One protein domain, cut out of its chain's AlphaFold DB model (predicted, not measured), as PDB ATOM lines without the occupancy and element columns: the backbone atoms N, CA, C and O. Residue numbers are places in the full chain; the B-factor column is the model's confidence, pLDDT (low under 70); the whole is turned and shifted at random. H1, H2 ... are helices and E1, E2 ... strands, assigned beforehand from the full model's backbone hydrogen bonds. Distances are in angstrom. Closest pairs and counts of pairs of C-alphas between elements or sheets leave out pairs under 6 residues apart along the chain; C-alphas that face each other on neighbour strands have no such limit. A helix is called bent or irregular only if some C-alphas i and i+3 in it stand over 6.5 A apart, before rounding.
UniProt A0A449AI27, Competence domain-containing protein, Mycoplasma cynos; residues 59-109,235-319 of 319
ATOM      1  N   PHE A  59       2.893   2.960 100.181       80.50
ATOM      2  CA  PHE A  59       3.991   2.906 101.155       80.50
ATOM      3  C   PHE A  59       3.945   4.055 102.181       80.50
ATOM      4  O   PHE A  59       4.307   3.867 103.344       80.50
ATOM      5  N   ARG A  60       3.449   5.238 101.787       83.25
ATOM      6  CA  ARG A  60       3.316   6.388 102.693       83.25
ATOM      7  C   ARG A  60       2.358   6.094 103.840       83.25
ATOM      8  O   ARG A  60       2.595   6.569 104.945       83.25
ATOM      9  N   TYR A  61       1.307   5.311 103.587       80.00
ATOM     10  CA  TYR A  61       0.336   4.917 104.606       80.00
ATOM     11  C   TYR A  61       1.021   4.122 105.719       80.00
ATOM     12  O   TYR A  61       0.901   4.479 106.888       80.00
ATOM     13  N   PHE A  62       1.829   3.124 105.356       83.06
ATOM     14  CA  PHE A  62       2.587   2.329 106.323       83.06
ATOM     15  C   PHE A  62       3.608   3.170 107.093       83.06
ATOM     16  O   PHE A  62       3.654   3.100 108.320       83.06
ATOM     17  N   LEU A  63       4.383   4.006 106.393       87.50
ATOM     18  CA  LEU A  63       5.364   4.883 107.035       87.50
ATOM     19  C   LEU A  63       4.697   5.854 108.016       87.50
ATOM     20  O   LEU A  63       5.171   6.024 109.136       87.50
ATOM     21  N   PHE A  64       3.603   6.502 107.618       86.38
ATOM     22  CA  PHE A  64       2.939   7.483 108.471       86.38
ATOM     23  C   PHE A  64       2.220   6.820 109.638       86.38
ATOM     24  O   PHE A  64       2.267   7.373 110.727       86.38
ATOM     25  N   ASN A  65       1.630   5.636 109.462       83.44
ATOM     26  CA  ASN A  65       1.065   4.885 110.583       83.44
ATOM     27  C   ASN A  65       2.139   4.505 111.604       83.44
ATOM     28  O   ASN A  65       1.929   4.701 112.798       83.44
ATOM     29  N   PHE A  66       3.310   4.060 111.138       88.75
ATOM     30  CA  PHE A  66       4.453   3.818 112.014       88.75
ATOM     31  C   PHE A  66       4.892   5.090 112.756       88.75
ATOM     32  O   PHE A  66       5.064   5.062 113.967       88.75
ATOM     33  N   LEU A  67       5.022   6.232 112.072       89.00
ATOM     34  CA  LEU A  67       5.398   7.489 112.733       89.00
ATOM     35  C   LEU A  67       4.353   7.944 113.765       89.00
ATOM     36  O   LEU A  67       4.714   8.436 114.828       89.00
ATOM     37  N   ARG A  68       3.062   7.754 113.477       86.19
ATOM     38  CA  ARG A  68       1.965   8.095 114.395       86.19
ATOM     39  C   ARG A  68       1.926   7.208 115.631       86.19
ATOM     40  O   ARG A  68       1.554   7.698 116.689       86.19
ATOM     41  N   SER A  69       2.323   5.939 115.523       85.75
ATOM     42  CA  SER A  69       2.380   5.056 116.691       85.75
ATOM     43  C   SER A  69       3.503   5.420 117.664       85.75
ATOM     44  O   SER A  69       3.499   4.929 118.787       85.75
ATOM     45  N   ILE A  70       4.473   6.248 117.252       88.81
ATOM     46  CA  ILE A  70       5.560   6.711 118.125       88.81
ATOM     47  C   ILE A  70       5.061   7.793 119.091       88.81
ATOM     48  O   ILE A  70       5.330   7.719 120.287       88.81
ATOM     49  N   ASP A  71       4.391   8.826 118.570       86.06
ATOM     50  CA  ASP A  71       3.943   9.994 119.338       86.06
ATOM     51  C   ASP A  71       2.847  10.753 118.559       86.06
ATOM     52  O   ASP A  71       2.923  10.919 117.337       86.06
ATOM     53  N   GLU A  72       1.840  11.269 119.264       83.56
ATOM     54  CA  GLU A  72       0.728  12.040 118.693       83.56
ATOM     55  C   GLU A  72       1.212  13.291 117.935       83.56
ATOM     56  O   GLU A  72       0.611  13.719 116.940       83.56
ATOM     57  N   ILE A  73       2.358  13.855 118.342       87.06
ATOM     58  CA  ILE A  73       2.951  15.031 117.694       87.06
ATOM     59  C   ILE A  73       3.279  14.795 116.208       87.06
ATOM     60  O   ILE A  73       3.277  15.736 115.403       87.06
ATOM     61  N   TYR A  74       3.512  13.538 115.802       88.12
ATOM     62  CA  TYR A  74       3.767  13.201 114.403       88.12
ATOM     63  C   TYR A  74       2.531  13.397 113.536       88.12
ATOM     64  O   TYR A  74       2.627  13.978 112.453       88.12
ATOM     65  N   GLN A  75       1.374  12.952 114.026       81.62
ATOM     66  CA  GLN A  75       0.097  13.121 113.339       81.62
ATOM     67  C   GLN A  75      -0.302  14.588 113.260       81.62
ATOM     68  O   GLN A  75      -0.816  15.046 112.236       81.62
ATOM     69  N   THR A  76      -0.105  15.309 114.364       78.75
ATOM     70  CA  THR A  76      -0.653  16.651 114.527       78.75
ATOM     71  C   THR A  76       0.212  17.727 113.871       78.75
ATOM     72  O   THR A  76      -0.325  18.672 113.290       78.75
ATOM     73  N   LYS A  77       1.543  17.576 113.906       86.50
ATOM     74  CA  LYS A  77       2.483  18.653 113.554       86.50
ATOM     75  C   LYS A  77       3.557  18.211 112.550       86.50
ATOM     76  O   LYS A  77       3.704  18.845 111.508       86.50
ATOM     77  N   ILE A  78       4.275  17.110 112.798       90.12
ATOM     78  CA  ILE A  78       5.473  16.756 112.004       90.12
ATOM     79  C   ILE A  78       5.126  16.326 110.575       90.12
ATOM     80  O   ILE A  78       5.714  16.843 109.629       90.12
ATOM     81  N   ILE A  79       4.178  15.401 110.394       87.75
ATOM     82  CA  ILE A  79       3.767  14.940 109.057       87.75
ATOM     83  C   ILE A  79       3.269  16.107 108.183       87.75
ATOM     84  O   ILE A  79       3.727  16.210 107.038       87.75
ATOM     85  N   PRO A  80       2.396  17.013 108.669       85.00
ATOM     86  CA  PRO A  80       1.992  18.163 107.864       85.00
ATOM     87  C   PRO A  80       3.122  19.156 107.586       85.00
ATOM     88  O   PRO A  80       3.209  19.644 106.459       85.00
ATOM     89  N   ILE A  81       4.036  19.400 108.530       89.25
ATOM     90  CA  ILE A  81       5.219  20.250 108.305       89.25
ATOM     91  C   ILE A  81       6.140  19.645 107.231       89.25
ATOM     92  O   ILE A  81       6.447  20.296 106.230       89.25
ATOM     93  N   LEU A  82       6.555  18.387 107.400       90.88
ATOM     94  CA  LEU A  82       7.583  17.758 106.565       90.88
ATOM     95  C   LEU A  82       7.066  17.272 105.211       90.88
ATOM     96  O   LEU A  82       7.803  17.319 104.231       90.88
ATOM     97  N   TYR A  83       5.818  16.809 105.144       88.06
ATOM     98  CA  TYR A  83       5.277  16.162 103.948       88.06
ATOM     99  C   TYR A  83       4.048  16.868 103.375       88.06
ATOM    100  O   TYR A  83       3.621  16.514 102.278       88.06
ATOM    101  N   GLY A  84       3.479  17.868 104.053       78.50
ATOM    102  CA  GLY A  84       2.329  18.629 103.548       78.50
ATOM    103  C   GLY A  84       1.005  17.858 103.555       78.50
ATOM    104  O   GLY A  84       0.056  18.272 102.892       78.50
ATOM    105  N   PHE A  85       0.934  16.735 104.272       75.38
ATOM    106  CA  PHE A  85      -0.281  15.938 104.468       75.38
ATOM    107  C   PHE A  85      -0.935  16.292 105.802       75.38
ATOM    108  O   PHE A  85      -0.223  16.444 106.781       75.38
ATOM    109  N   SER A  86      -2.268  16.317 105.886       61.59
ATOM    110  CA  SER A  86      -3.032  16.676 107.103       61.59
ATOM    111  C   SER A  86      -3.004  18.156 107.455       61.59
ATOM    112  O   SER A  86      -2.829  18.542 108.607       61.59
ATOM    113  N   LEU A  87      -3.193  19.001 106.445       53.53
ATOM    114  CA  LEU A  87      -3.426  20.422 106.662       53.53
ATOM    115  C   LEU A  87      -4.854  20.629 107.171       53.53
ATOM    116  O   LEU A  87      -5.707  21.164 106.466       53.53
ATOM    117  N   ASP A  88      -5.116  20.163 108.386       50.53
ATOM    118  CA  ASP A  88      -6.220  20.700 109.156       50.53
ATOM    119  C   ASP A  88      -5.753  22.080 109.626       50.53
ATOM    120  O   ASP A  88      -4.917  22.212 110.525       50.53
ATOM    121  N   PHE A  89      -6.185  23.113 108.902       48.84
ATOM    122  CA  PHE A  89      -5.746  24.491 109.127       48.84
ATOM    123  C   PHE A  89      -6.187  25.036 110.488       48.84
ATOM    124  O   PHE A  89      -5.695  26.087 110.866       48.84
ATOM    125  N   ASN A  90      -7.023  24.296 111.225       48.09
ATOM    126  CA  ASN A  90      -7.458  24.597 112.590       48.09
ATOM    127  C   ASN A  90      -6.439  24.192 113.673       48.09
ATOM    128  O   ASN A  90      -6.765  24.134 114.857       48.09
ATOM    129  N   ARG A  91      -5.208  23.823 113.292       68.44
ATOM    130  CA  ARG A  91      -4.140  23.508 114.250       68.44
ATOM    131  C   ARG A  91      -3.273  24.733 114.506       68.44
ATOM    132  O   ARG A  91      -2.807  25.389 113.575       68.44
ATOM    133  N   GLU A  92      -2.981  24.950 115.783       77.50
ATOM    134  CA  GLU A  92      -2.337  26.142 116.344       77.50
ATOM    135  C   GLU A  92      -1.091  26.624 115.568       77.50
ATOM    136  O   GLU A  92      -0.979  27.807 115.258       77.50
ATOM    137  N   ILE A  93      -0.178  25.728 115.164       84.50
ATOM    138  CA  ILE A  93       1.017  26.095 114.372       84.50
ATOM    139  C   ILE A  93       0.651  26.688 113.007       84.50
ATOM    140  O   ILE A  93       1.263  27.668 112.569       84.50
ATOM    141  N   PHE A  94      -0.309  26.094 112.297       82.81
ATOM    142  CA  PHE A  94      -0.675  26.533 110.948       82.81
ATOM    143  C   PHE A  94      -1.462  27.836 110.991       82.81
ATOM    144  O   PHE A  94      -1.187  28.726 110.191       82.81
ATOM    145  N   GLU A  95      -2.352  27.997 111.969       82.06
ATOM    146  CA  GLU A  95      -3.054  29.261 112.197       82.06
ATOM    147  C   GLU A  95      -2.069  30.386 112.510       82.06
ATOM    148  O   GLU A  95      -2.048  31.399 111.811       82.06
ATOM    149  N   LYS A  96      -1.181  30.179 113.491       85.81
ATOM    150  CA  LYS A  96      -0.202  31.189 113.910       85.81
ATOM    151  C   LYS A  96       0.777  31.529 112.793       85.81
ATOM    152  O   LYS A  96       1.027  32.701 112.521       85.81
ATOM    153  N   SER A  97       1.296  30.526 112.084       83.75
ATOM    154  CA  SER A  97       2.200  30.765 110.952       83.75
ATOM    155  C   SER A  97       1.501  31.439 109.764       83.75
ATOM    156  O   SER A  97       2.117  32.274 109.096       83.75
ATOM    157  N   SER A  98       0.221  31.143 109.512       80.44
ATOM    158  CA  SER A  98      -0.598  31.822 108.499       80.44
ATOM    159  C   SER A  98      -0.868  33.279 108.877       80.44
ATOM    160  O   SER A  98      -0.649  34.177 108.063       80.44
ATOM    161  N   GLN A  99      -1.256  33.515 110.131       78.25
ATOM    162  CA  GLN A  99      -1.518  34.834 110.703       78.25
ATOM    163  C   GLN A  99      -0.279  35.730 110.653       78.25
ATOM    164  O   GLN A  99      -0.363  36.890 110.241       78.25
ATOM    165  N   ILE A 100       0.881  35.184 111.032       79.19
ATOM    166  CA  ILE A 100       2.148  35.901 110.909       79.19
ATOM    167  C   ILE A 100       2.458  36.128 109.431       79.19
ATOM    168  O   ILE A 100       2.895  37.211 109.088       79.19
ATOM    169  N   GLY A 101       2.169  35.173 108.543       74.81
ATOM    170  CA  GLY A 101       2.447  35.262 107.105       74.81
ATOM    171  C   GLY A 101       3.676  34.462 106.664       74.81
ATOM    172  O   GLY A 101       4.170  34.659 105.558       74.81
ATOM    173  N   ILE A 102       4.152  33.544 107.509       77.94
ATOM    174  CA  ILE A 102       5.354  32.718 107.305       77.94
ATOM    175  C   ILE A 102       5.037  31.230 107.097       77.94
ATOM    176  O   ILE A 102       5.940  30.399 107.098       77.94
ATOM    177  N   ILE A 103       3.770  30.869 106.878       78.44
ATOM    178  CA  ILE A 103       3.332  29.475 106.689       78.44
ATOM    179  C   ILE A 103       4.122  28.717 105.607       78.44
ATOM    180  O   ILE A 103       4.400  27.531 105.756       78.44
ATOM    181  N   HIS A 104       4.555  29.402 104.545       75.06
ATOM    182  CA  HIS A 104       5.361  28.809 103.471       75.06
ATOM    183  C   HIS A 104       6.809  28.481 103.870       75.06
ATOM    184  O   HIS A 104       7.462  27.724 103.155       75.06
ATOM    185  N   LEU A 105       7.309  29.067 104.964       76.00
ATOM    186  CA  LEU A 105       8.592  28.710 105.577       76.00
ATOM    187  C   LEU A 105       8.431  27.519 106.525       76.00
ATOM    188  O   LEU A 105       9.341  26.724 106.677       76.00
ATOM    189  N   VAL A 106       7.264  27.386 107.157       83.31
ATOM    190  CA  VAL A 106       7.001  26.307 108.116       83.31
ATOM    191  C   VAL A 106       6.648  24.997 107.409       83.31
ATOM    192  O   VAL A 106       7.082  23.934 107.833       83.31
ATOM    193  N   ILE A 107       5.863  25.048 106.333       84.06
ATOM    194  CA  ILE A 107       5.429  23.860 105.583       84.06
ATOM    195  C   ILE A 107       6.424  23.545 104.464       84.06
ATOM    196  O   ILE A 107       7.005  24.452 103.867       84.06
ATOM    197  N   ILE A 108       6.563  22.257 104.118       84.50
ATOM    198  CA  ILE A 108       7.329  21.796 102.958       84.50
ATOM    199  C   ILE A 108       7.158  22.709 101.732       84.50
ATOM    200  O   ILE A 108       6.058  23.056 101.296       84.50
ATOM    201  N   SER A 109       8.291  23.095 101.148       82.44
ATOM    202  CA  SER A 109       8.388  24.142 100.137       82.44
ATOM    203  C   SER A 109       9.521  23.813  99.170       82.44
ATOM    204  O   SER A 109      10.283  22.864  99.358       82.44
ATOM    205  N   LYS A 235      -2.198  41.190  98.913       61.56
ATOM    206  CA  LYS A 235      -2.714  41.023 100.280       61.56
ATOM    207  C   LYS A 235      -3.396  42.286 100.806       61.56
ATOM    208  O   LYS A 235      -2.796  43.353 100.874       61.56
ATOM    209  N   ASP A 236      -4.613  42.109 101.314       62.50
ATOM    210  CA  ASP A 236      -5.403  43.171 101.961       62.50
ATOM    211  C   ASP A 236      -4.858  43.573 103.344       62.50
ATOM    212  O   ASP A 236      -5.201  44.614 103.904       62.50
ATOM    213  N   ARG A 237      -3.996  42.731 103.925       68.00
ATOM    214  CA  ARG A 237      -3.341  42.963 105.215       68.00
ATOM    215  C   ARG A 237      -1.848  42.712 105.095       68.00
ATOM    216  O   ARG A 237      -1.420  41.658 104.620       68.00
ATOM    217  N   ILE A 238      -1.075  43.671 105.578       70.06
ATOM    218  CA  ILE A 238       0.381  43.652 105.584       70.06
ATOM    219  C   ILE A 238       0.830  43.330 107.008       70.06
ATOM    220  O   ILE A 238       0.636  44.137 107.913       70.06
ATOM    221  N   ASN A 239       1.430  42.159 107.223       72.62
ATOM    222  CA  ASN A 239       2.006  41.814 108.521       72.62
ATOM    223  C   ASN A 239       3.483  42.228 108.543       72.62
ATOM    224  O   ASN A 239       4.338  41.505 108.033       72.62
ATOM    225  N   LEU A 240       3.795  43.387 109.132       73.88
ATOM    226  CA  LEU A 240       5.168  43.893 109.205       73.88
ATOM    227  C   LEU A 240       6.109  42.932 109.937       73.88
ATOM    228  O   LEU A 240       7.278  42.787 109.564       73.88
ATOM    229  N   THR A 241       5.576  42.221 110.927       74.62
ATOM    230  CA  THR A 241       6.319  41.236 111.704       74.62
ATOM    231  C   THR A 241       6.731  40.042 110.846       74.62
ATOM    232  O   THR A 241       7.844  39.561 111.035       74.62
ATOM    233  N   SER A 242       5.957  39.624 109.828       71.31
ATOM    234  CA  SER A 242       6.463  38.616 108.870       71.31
ATOM    235  C   SER A 242       7.691  39.056 108.098       71.31
ATOM    236  O   SER A 242       8.497  38.197 107.756       71.31
ATOM    237  N   TYR A 243       7.860  40.346 107.798       71.00
ATOM    238  CA  TYR A 243       9.010  40.777 107.000       71.00
ATOM    239  C   TYR A 243      10.286  40.725 107.818       71.00
ATOM    240  O   TYR A 243      11.271  40.126 107.389       71.00
ATOM    241  N   VAL A 244      10.251  41.286 109.027       72.06
ATOM    242  CA  VAL A 244      11.394  41.232 109.945       72.06
ATOM    243  C   VAL A 244      11.682  39.782 110.328       72.06
ATOM    244  O   VAL A 244      12.830  39.333 110.263       72.06
ATOM    245  N   ALA A 245      10.635  39.014 110.640       70.56
ATOM    246  CA  ALA A 245      10.791  37.618 111.007       70.56
ATOM    247  C   ALA A 245      11.276  36.748 109.846       70.56
ATOM    248  O   ALA A 245      12.084  35.846 110.043       70.56
ATOM    249  N   GLY A 246      10.842  37.044 108.626       68.88
ATOM    250  CA  GLY A 246      11.263  36.351 107.417       68.88
ATOM    251  C   GLY A 246      12.739  36.555 107.079       68.88
ATOM    252  O   GLY A 246      13.307  35.705 106.412       68.88
ATOM    253  N   ILE A 247      13.396  37.625 107.542       69.88
ATOM    254  CA  ILE A 247      14.860  37.751 107.414       69.88
ATOM    255  C   ILE A 247      15.559  37.003 108.546       69.88
ATOM    256  O   ILE A 247      16.457  36.202 108.303       69.88
ATOM    257  N   LEU A 248      15.179  37.310 109.787       72.06
ATOM    258  CA  LEU A 248      15.948  36.898 110.960       72.06
ATOM    259  C   LEU A 248      15.696  35.437 111.331       72.06
ATOM    260  O   LEU A 248      16.630  34.703 111.644       72.06
ATOM    261  N   PHE A 249      14.437  35.006 111.277       74.50
ATOM    262  CA  PHE A 249      14.024  33.679 111.719       74.50
ATOM    263  C   PHE A 249      13.938  32.664 110.585       74.50
ATOM    264  O   PHE A 249      13.891  31.477 110.875       74.50
ATOM    265  N   MET A 250      13.976  33.070 109.313       75.94
ATOM    266  CA  MET A 250      13.972  32.116 108.196       75.94
ATOM    267  C   MET A 250      15.140  31.121 108.265       75.94
ATOM    268  O   MET A 250      14.859  29.928 108.254       75.94
ATOM    269  N   PRO A 251      16.417  31.528 108.435       79.12
ATOM    270  CA  PRO A 251      17.510  30.562 108.583       79.12
ATOM    271  C   PRO A 251      17.298  29.607 109.759       79.12
ATOM    272  O   PRO A 251      17.627  28.427 109.678       79.12
ATOM    273  N   LEU A 252      16.723  30.115 110.849       83.31
ATOM    274  CA  LEU A 252      16.445  29.329 112.038       83.31
ATOM    275  C   LEU A 252      15.318  28.312 111.790       83.31
ATOM    276  O   LEU A 252      15.489  27.145 112.127       83.31
ATOM    277  N   ILE A 253      14.217  28.713 111.148       83.69
ATOM    278  CA  ILE A 253      13.113  27.820 110.762       83.69
ATOM    279  C   ILE A 253      13.621  26.731 109.810       83.69
ATOM    280  O   ILE A 253      13.291  25.564 110.003       83.69
ATOM    281  N   GLU A 254      14.496  27.068 108.859       83.06
ATOM    282  CA  GLU A 254      15.108  26.079 107.964       83.06
ATOM    283  C   GLU A 254      15.983  25.071 108.718       83.06
ATOM    284  O   GLU A 254      15.919  23.869 108.463       83.06
ATOM    285  N   ILE A 255      16.791  25.532 109.678       86.81
ATOM    286  CA  ILE A 255      17.595  24.640 110.524       86.81
ATOM    287  C   ILE A 255      16.682  23.719 111.343       86.81
ATOM    288  O   ILE A 255      16.962  22.523 111.454       86.81
ATOM    289  N   LEU A 256      15.577  24.234 111.888       89.94
ATOM    290  CA  LEU A 256      14.585  23.412 112.586       89.94
ATOM    291  C   LEU A 256      13.979  22.366 111.646       89.94
ATOM    292  O   LEU A 256      13.953  21.186 111.991       89.94
ATOM    293  N   TYR A 257      13.568  22.771 110.444       89.06
ATOM    294  CA  TYR A 257      13.001  21.889 109.428       89.06
ATOM    295  C   TYR A 257      13.946  20.738 109.055       89.06
ATOM    296  O   TYR A 257      13.553  19.568 108.974       89.06
ATOM    297  N   LEU A 258      15.222  21.054 108.852       89.44
ATOM    298  CA  LEU A 258      16.247  20.062 108.551       89.44
ATOM    299  C   LEU A 258      16.448  19.070 109.680       89.44
ATOM    300  O   LEU A 258      16.492  17.868 109.430       89.44
ATOM    301  N   ASN A 259      16.555  19.562 110.912       91.31
ATOM    302  CA  ASN A 259      16.712  18.693 112.068       91.31
ATOM    303  C   ASN A 259      15.474  17.808 112.256       91.31
ATOM    304  O   ASN A 259      15.626  16.620 112.524       91.31
ATOM    305  N   LEU A 260      14.268  18.329 112.010       92.75
ATOM    306  CA  LEU A 260      13.044  17.523 111.977       92.75
ATOM    307  C   LEU A 260      13.114  16.413 110.922       92.75
ATOM    308  O   LEU A 260      12.706  15.288 111.196       92.75
ATOM    309  N   THR A 261      13.660  16.706 109.740       91.31
ATOM    310  CA  THR A 261      13.794  15.720 108.656       91.31
ATOM    311  C   THR A 261      14.840  14.648 108.982       91.31
ATOM    312  O   THR A 261      14.602  13.465 108.751       91.31
ATOM    313  N   ILE A 262      15.999  15.042 109.519       90.56
ATOM    314  CA  ILE A 262      17.127  14.140 109.805       90.56
ATOM    315  C   ILE A 262      16.841  13.261 111.030       90.56
ATOM    316  O   ILE A 262      17.119  12.064 111.007       90.56
ATOM    317  N   PHE A 263      16.264  13.836 112.087       93.19
ATOM    318  CA  PHE A 263      16.028  13.158 113.364       93.19
ATOM    319  C   PHE A 263      14.590  12.656 113.529       93.19
ATOM    320  O   PHE A 263      14.146  12.408 114.649       93.19
ATOM    321  N   ILE A 264      13.863  12.461 112.422       92.88
ATOM    322  CA  ILE A 264      12.445  12.075 112.435       92.88
ATOM    323  C   ILE A 264      12.169  10.792 113.234       92.88
ATOM    324  O   ILE A 264      11.092  10.652 113.794       92.88
ATOM    325  N   LEU A 265      13.129   9.869 113.344       92.75
ATOM    326  CA  LEU A 265      12.961   8.599 114.066       92.75
ATOM    327  C   LEU A 265      13.229   8.685 115.581       92.75
ATOM    328  O   LEU A 265      13.034   7.695 116.280       92.75
ATOM    329  N   PHE A 266      13.674   9.832 116.104       92.94
ATOM    330  CA  PHE A 266      14.071   9.993 117.509       92.94
ATOM    331  C   PHE A 266      13.097  10.914 118.258       92.94
ATOM    332  O   PHE A 266      13.399  12.096 118.382       92.94
ATOM    333  N   PRO A 267      11.968  10.425 118.802       88.88
ATOM    334  CA  PRO A 267      10.803  11.244 119.181       88.88
ATOM    335  C   PRO A 267      11.086  12.439 120.094       88.88
ATOM    336  O   PRO A 267      10.472  13.496 119.940       88.88
ATOM    337  N   LEU A 268      12.054  12.313 121.004       92.38
ATOM    338  CA  LEU A 268      12.457  13.406 121.888       92.38
ATOM    339  C   LEU A 268      12.952  14.637 121.111       92.38
ATOM    340  O   LEU A 268      12.627  15.760 121.488       92.38
ATOM    341  N   ILE A 269      13.697  14.442 120.017       93.38
ATOM    342  CA  ILE A 269      14.283  15.544 119.244       93.38
ATOM    343  C   ILE A 269      13.183  16.330 118.507       93.38
ATOM    344  O   ILE A 269      13.065  17.529 118.770       93.38
ATOM    345  N   PRO A 270      12.321  15.727 117.659       92.81
ATOM    346  CA  PRO A 270      11.222  16.449 117.037       92.81
ATOM    347  C   PRO A 270      10.274  17.100 118.036       92.81
ATOM    348  O   PRO A 270       9.850  18.226 117.797       92.81
ATOM    349  N   ARG A 271       9.990  16.458 119.177       92.25
ATOM    350  CA  ARG A 271       9.148  17.052 120.222       92.25
ATOM    351  C   ARG A 271       9.731  18.368 120.744       92.25
ATOM    352  O   ARG A 271       9.026  19.372 120.787       92.25
ATOM    353  N   VAL A 272      11.023  18.391 121.078       94.38
ATOM    354  CA  VAL A 272      11.708  19.614 121.530       94.38
ATOM    355  C   VAL A 272      11.718  20.683 120.435       94.38
ATOM    356  O   VAL A 272      11.405  21.841 120.710       94.38
ATOM    357  N   LEU A 273      12.028  20.308 119.190       94.31
ATOM    358  CA  LEU A 273      12.079  21.245 118.062       94.31
ATOM    359  C   LEU A 273      10.713  21.875 117.765       94.31
ATOM    360  O   LEU A 273      10.639  23.072 117.492       94.31
ATOM    361  N   ILE A 274       9.637  21.091 117.839       92.62
ATOM    362  CA  ILE A 274       8.275  21.580 117.625       92.62
ATOM    363  C   ILE A 274       7.833  22.507 118.758       92.62
ATOM    364  O   ILE A 274       7.306  23.579 118.476       92.62
ATOM    365  N   ASN A 275       8.102  22.156 120.017       92.31
ATOM    366  CA  ASN A 275       7.783  23.035 121.146       92.31
ATOM    367  C   ASN A 275       8.539  24.371 121.047       92.31
ATOM    368  O   ASN A 275       7.986  25.432 121.332       92.31
ATOM    369  N   PHE A 276       9.797  24.336 120.598       92.81
ATOM    370  CA  PHE A 276      10.573  25.547 120.343       92.81
ATOM    371  C   PHE A 276      10.003  26.374 119.181       92.81
ATOM    372  O   PHE A 276       9.911  27.597 119.285       92.81
ATOM    373  N   LEU A 277       9.566  25.727 118.094       91.69
ATOM    374  CA  LEU A 277       8.879  26.405 116.994       91.69
ATOM    375  C   LEU A 277       7.587  27.082 117.473       91.69
ATOM    376  O   LEU A 277       7.339  28.231 117.120       91.69
ATOM    377  N   GLU A 278       6.784  26.414 118.300       91.12
ATOM    378  CA  GLU A 278       5.561  26.985 118.877       91.12
ATOM    379  C   GLU A 278       5.850  28.181 119.771       91.12
ATOM    380  O   GLU A 278       5.202  29.218 119.642       91.12
ATOM    381  N   PHE A 279       6.866  28.076 120.625       91.00
ATOM    382  CA  PHE A 279       7.331  29.192 121.436       91.00
ATOM    383  C   PHE A 279       7.712  30.406 120.574       91.00
ATOM    384  O   PHE A 279       7.273  31.524 120.849       91.00
ATOM    385  N   LEU A 280       8.461  30.191 119.487       89.19
ATOM    386  CA  LEU A 280       8.819  31.259 118.551       89.19
ATOM    387  C   LEU A 280       7.599  31.861 117.856       89.19
ATOM    388  O   LEU A 280       7.478  33.084 117.782       89.19
ATOM    389  N   LEU A 281       6.680  31.026 117.369       89.44
ATOM    390  CA  LEU A 281       5.444  31.494 116.744       89.44
ATOM    391  C   LEU A 281       4.596  32.305 117.729       89.44
ATOM    392  O   LEU A 281       4.050  33.332 117.342       89.44
ATOM    393  N   ASN A 282       4.536  31.913 119.001       89.88
ATOM    394  CA  ASN A 282       3.810  32.650 120.035       89.88
ATOM    395  C   ASN A 282       4.382  34.048 120.256       89.88
ATOM    396  O   ASN A 282       3.625  35.017 120.306       89.88
ATOM    397  N   ILE A 283       5.709  34.173 120.329       88.31
ATOM    398  CA  ILE A 283       6.370  35.480 120.416       88.31
ATOM    399  C   ILE A 283       6.009  36.325 119.191       88.31
ATOM    400  O   ILE A 283       5.585  37.470 119.328       88.31
ATOM    401  N   LEU A 284       6.127  35.758 117.990       87.25
ATOM    402  CA  LEU A 284       5.863  36.482 116.747       87.25
ATOM    403  C   LEU A 284       4.398  36.918 116.603       87.25
ATOM    404  O   LEU A 284       4.146  38.013 116.104       87.25
ATOM    405  N   VAL A 285       3.440  36.100 117.050       87.88
ATOM    406  CA  VAL A 285       2.016  36.467 117.069       87.88
ATOM    407  C   VAL A 285       1.760  37.592 118.069       87.88
ATOM    408  O   VAL A 285       1.064  38.548 117.734       87.88
ATOM    409  N   ASN A 286       2.327  37.510 119.274       87.69
ATOM    410  CA  ASN A 286       2.088  38.503 120.326       87.69
ATOM    411  C   ASN A 286       2.653  39.885 119.973       87.69
ATOM    412  O   ASN A 286       2.059  40.897 120.333       87.69
ATOM    413  N   TYR A 287       3.760  39.933 119.230       85.12
ATOM    414  CA  TYR A 287       4.377  41.172 118.744       85.12
ATOM    415  C   TYR A 287       4.075  41.440 117.261       85.12
ATOM    416  O   TYR A 287       4.874  42.056 116.547       85.12
ATOM    417  N   GLN A 288       2.933  40.957 116.763       84.06
ATOM    418  CA  GLN A 288       2.537  41.211 115.384       84.06
ATOM    419  C   GLN A 288       2.133  42.679 115.178       84.06
ATOM    420  O   GLN A 288       1.330  43.236 115.927       84.06
ATOM    421  N   ILE A 289       2.639  43.287 114.112       82.38
ATOM    422  CA  ILE A 289       2.223  44.612 113.655       82.38
ATOM    423  C   ILE A 289       1.528  44.419 112.311       82.38
ATOM    424  O   ILE A 289       2.168  44.077 111.315       82.38
ATOM    425  N   ILE A 290       0.209  44.616 112.285       80.25
ATOM    426  CA  ILE A 290      -0.601  44.480 111.072       80.25
ATOM    427  C   ILE A 290      -1.013  45.868 110.599       80.25
ATOM    428  O   ILE A 290      -1.716  46.589 111.302       80.25
ATOM    429  N   ILE A 291      -0.622  46.211 109.376       75.81
ATOM    430  CA  ILE A 291      -1.135  47.375 108.665       75.81
ATOM    431  C   ILE A 291      -2.271  46.891 107.763       75.81
ATOM    432  O   ILE A 291      -2.075  46.035 106.896       75.81
ATOM    433  N   GLN A 292      -3.477  47.417 107.978       73.44
ATOM    434  CA  GLN A 292      -4.567  47.240 107.022       73.44
ATOM    435  C   GLN A 292      -4.271  48.071 105.782       73.44
ATOM    436  O   GLN A 292      -4.019  49.274 105.870       73.44
ATOM    437  N   ASN A 293      -4.276  47.412 104.630       65.81
ATOM    438  CA  ASN A 293      -3.963  48.067 103.381       65.81
ATOM    439  C   ASN A 293      -5.235  48.739 102.856       65.81
ATOM    440  O   ASN A 293      -6.237  48.069 102.607       65.81
ATOM    441  N   SER A 294      -5.226  50.065 102.713       68.12
ATOM    442  CA  SER A 294      -6.321  50.760 102.036       68.12
ATOM    443  C   SER A 294      -6.166  50.611 100.522       68.12
ATOM    444  O   SER A 294      -5.059  50.442 100.003       68.12
ATOM    445  N   LEU A 295      -7.275  50.713  99.788       63.25
ATOM    446  CA  LEU A 295      -7.289  50.629  98.323       63.25
ATOM    447  C   LEU A 295      -6.316  51.649  97.687       63.25
ATOM    448  O   LEU A 295      -5.643  51.357  96.700       63.25
ATOM    449  N   VAL A 296      -6.150  52.811  98.327       63.75
ATOM    450  CA  VAL A 296      -5.203  53.869  97.938       63.75
ATOM    451  C   VAL A 296      -3.747  53.416  98.082       63.75
ATOM    452  O   VAL A 296      -2.967  53.577  97.145       63.75
ATOM    453  N   ILE A 297      -3.379  52.799  99.210       62.44
ATOM    454  CA  ILE A 297      -2.016  52.291  99.434       62.44
ATOM    455  C   ILE A 297      -1.704  51.160  98.447       62.44
ATOM    456  O   ILE A 297      -0.628  51.157  97.852       62.44
ATOM    457  N   ASN A 298      -2.664  50.266  98.182       59.16
ATOM    458  CA  ASN A 298      -2.531  49.237  97.146       59.16
ATOM    459  C   ASN A 298      -2.229  49.845  95.772       59.16
ATOM    460  O   ASN A 298      -1.311  49.396  95.092       59.16
ATOM    461  N   THR A 299      -2.946  50.901  95.389       60.84
ATOM    462  CA  THR A 299      -2.770  51.562  94.087       60.84
ATOM    463  C   THR A 299      -1.411  52.264  93.981       60.84
ATOM    464  O   THR A 299      -0.738  52.176  92.952       60.84
ATOM    465  N   ILE A 300      -0.952  52.907  95.060       63.12
ATOM    466  CA  ILE A 300       0.378  53.531  95.137       63.12
ATOM    467  C   ILE A 300       1.484  52.468  95.051       63.12
ATOM    468  O   ILE A 300       2.408  52.612  94.250       63.12
ATOM    469  N   ILE A 301       1.374  51.371  95.810       57.06
ATOM    470  CA  ILE A 301       2.340  50.262  95.784       57.06
ATOM    471  C   ILE A 301       2.358  49.583  94.409       57.06
ATOM    472  O   ILE A 301       3.440  49.267  93.911       57.06
ATOM    473  N   TRP A 302       1.198  49.402  93.767       57.28
ATOM    474  CA  TRP A 302       1.078  48.909  92.389       57.28
ATOM    475  C   TRP A 302       1.858  49.790  91.424       57.28
ATOM    476  O   TRP A 302       2.675  49.299  90.650       57.28
ATOM    477  N   THR A 303       1.634  51.097  91.515       56.78
ATOM    478  CA  THR A 303       2.239  52.089  90.630       56.78
ATOM    479  C   THR A 303       3.758  52.090  90.802       56.78
ATOM    480  O   THR A 303       4.485  51.919  89.829       56.78
ATOM    481  N   ILE A 304       4.250  52.158  92.044       59.41
ATOM    482  CA  ILE A 304       5.685  52.098  92.363       59.41
ATOM    483  C   ILE A 304       6.300  50.772  91.897       59.41
ATOM    484  O   ILE A 304       7.366  50.772  91.287       59.41
ATOM    485  N   SER A 305       5.634  49.641  92.133       51.75
ATOM    486  CA  SER A 305       6.147  48.321  91.742       51.75
ATOM    487  C   SER A 305       6.216  48.156  90.227       51.75
ATOM    488  O   SER A 305       7.199  47.620  89.722       51.75
ATOM    489  N   ILE A 306       5.217  48.661  89.494       56.16
ATOM    490  CA  ILE A 306       5.215  48.725  88.028       56.16
ATOM    491  C   ILE A 306       6.361  49.621  87.550       56.16
ATOM    492  O   ILE A 306       7.140  49.190  86.704       56.16
ATOM    493  N   PHE A 307       6.535  50.814  88.122       59.12
ATOM    494  CA  PHE A 307       7.631  51.714  87.752       59.12
ATOM    495  C   PHE A 307       9.012  51.121  88.045       59.12
ATOM    496  O   PHE A 307       9.904  51.255  87.214       59.12
ATOM    497  N   ILE A 308       9.205  50.423  89.167       54.31
ATOM    498  CA  ILE A 308      10.474  49.746  89.473       54.31
ATOM    499  C   ILE A 308      10.695  48.563  88.524       54.31
ATOM    500  O   ILE A 308      11.802  48.381  88.015       54.31
ATOM    501  N   PHE A 309       9.656  47.765  88.266       51.06
ATOM    502  CA  PHE A 309       9.731  46.626  87.358       51.06
ATOM    503  C   PHE A 309      10.085  47.090  85.942       51.06
ATOM    504  O   PHE A 309      11.111  46.679  85.407       51.06
ATOM    505  N   PHE A 310       9.306  48.004  85.361       52.34
ATOM    506  CA  PHE A 310       9.564  48.531  84.024       52.34
ATOM    507  C   PHE A 310      10.831  49.384  83.969       52.34
ATOM    508  O   PHE A 310      11.607  49.215  83.038       52.34
ATOM    509  N   GLY A 311      11.125  50.205  84.978       55.88
ATOM    510  CA  GLY A 311      12.376  50.964  85.072       55.88
ATOM    511  C   GLY A 311      13.612  50.064  85.036       55.88
ATOM    512  O   GLY A 311      14.560  50.347  84.310       55.88
ATOM    513  N   HIS A 312      13.576  48.906  85.704       50.00
ATOM    514  CA  HIS A 312      14.669  47.929  85.664       50.00
ATOM    515  C   HIS A 312      14.892  47.292  84.277       50.00
ATOM    516  O   HIS A 312      16.003  46.837  83.976       50.00
ATOM    517  N   PHE A 313      13.856  47.222  83.437       47.69
ATOM    518  CA  PHE A 313      13.944  46.687  82.074       47.69
ATOM    519  C   PHE A 313      14.169  47.770  81.011       47.69
ATOM    520  O   PHE A 313      14.794  47.479  79.993       47.69
ATOM    521  N   ILE A 314      13.731  49.005  81.260       50.12
ATOM    522  CA  ILE A 314      13.891  50.157  80.365       50.12
ATOM    523  C   ILE A 314      15.313  50.731  80.451       50.12
ATOM    524  O   ILE A 314      15.845  51.186  79.442       50.12
ATOM    525  N   ASP A 315      15.988  50.622  81.601       43.25
ATOM    526  CA  ASP A 315      17.340  51.177  81.774       43.25
ATOM    527  C   ASP A 315      18.466  50.312  81.168       43.25
ATOM    528  O   ASP A 315      19.658  50.590  81.301       43.25
ATOM    529  N   LYS A 316      18.108  49.264  80.415       43.44
ATOM    530  CA  LYS A 316      19.023  48.653  79.449       43.44
ATOM    531  C   LYS A 316      18.890  49.367  78.112       43.44
ATOM    532  O   LYS A 316      18.357  48.820  77.148       43.44
ATOM    533  N   LYS A 317      19.452  50.577  78.035       38.38
ATOM    534  CA  LYS A 317      19.914  51.112  76.752       38.38
ATOM    535  C   LYS A 317      20.813  50.062  76.099       38.38
ATOM    536  O   LYS A 317      21.905  49.786  76.585       38.38
ATOM    537  N   VAL A 318      20.281  49.456  75.041       41.06
ATOM    538  CA  VAL A 318      20.923  49.328  73.729       41.06
ATOM    539  C   VAL A 318      22.427  49.621  73.789       41.06
ATOM    540  O   VAL A 318      22.851  50.770  73.656       41.06
ATOM    541  N   LYS A 319      23.213  48.574  74.020       31.17
ATOM    542  CA  LYS A 319      24.567  48.413  73.495       31.17
ATOM    543  C   LYS A 319      24.742  46.961  73.097       31.17
ATOM    544  O   LYS A 319      24.394  46.093  73.933       31.17
TER     545      LYS A 319
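What this domain is: This is residues 59 to 109 and 235 to 319 of the 319 residues of the protein "Competence domain-containing protein" of Mycoplasma cynos (UniProt A0A449AI27). A helical hairpin, H6 and H7, makes one layer of an elongated helical body, and H2, H3 and H4 pack over it as a second; H1 folds back from H2 at one end. At the other end, beyond H5, the short strands E1 and E2 pair, and from there H8 leads away, its residues 299 to 314 and the tail to 319 sticking out as a free arm. The printed part has 136 residues and is mostly helix, in the order H1 H2 H3 H4 E1 H5 H6 H7 E2 H8, with E1 and E2 antiparallel. It is loose, with a radius of gyration of the C-alphas of 19.4 A and spans of 60 by 41 by 25 A.

How they stand to each other: E1, residues 237 to 239, and E2, residues 290 to 292, are antiparallel neighbours at 160 degrees, with N 238 and O 291 2.9 A apart and N 291 and O 238 2.8 A apart, within hydrogen-bond range. H8, residues 295 to 314, touches no helix. H5, residues 240 to 248, is close to but not clearly touching H7, residues 268 to 286; their closest C-alphas are Thr 241 and Leu 284, 6.9 A. H7, with residues 269 to 277 alone, touches H6, residues 250 to 262, in a hairpin at a shallow tilt of 23 degrees, opposite ways; the closest C-alphas are Leu 260 and Pro 270, 5.5 A. H3, residues 92 to 100, touches residues 278 to 285 of H7 alone at a steep tilt of 39 degrees, the same way, closest at C-alphas Ile 100 and Val 285, 6.2 A. H4, residues 103 to 106, touches H6, closest at C-alphas Val 106 and Ile 253, 6.8 A. H2, residues 72 to 83, touches H7 about perpendicular, at 77 degrees, with residues 73 to 78 alone, closest at C-alphas Ile 73 and Arg 271, 7.0 A. H1, residues 59 to 70, forms a hairpin with H2, touching it with residues 64 to 68 alone, closest at C-alphas Arg 68 and Tyr 74, 5.4 A. Helix packing is mostly crossed, with one of five pairs at a shallow tilt. Each O i to N i+4 pair is within hydrogen-bond range in H3, H5, H6, H7 and H8, against 7 of 8 in H1 and 5 of 8 in H2; H4 is too short for such a pair.

Where its parts are: H1 begins at C-alpha 59 (3.991, 2.906, 101.155). H2 is irregular, C-alphas 76 and 79 being 7.2 A apart. H6 measures 18.3 A and H7 27.2 A. H8 measures 27.8 A and ends at C-alpha 314 (13.891, 50.157, 80.365).

The domain as a whole: The C-alphas farthest apart are Ser 69 and Lys 319, 65.1 A. Residues 110 to 234 are not printed; C-alphas 109 and 235 are 20.2 A apart across the cut. No link printed whole is long. Mean pLDDT of the printed part is 76.4, with residues 86 to 91, 235 to 237, 246 to 247 and 293 to 319 under 70.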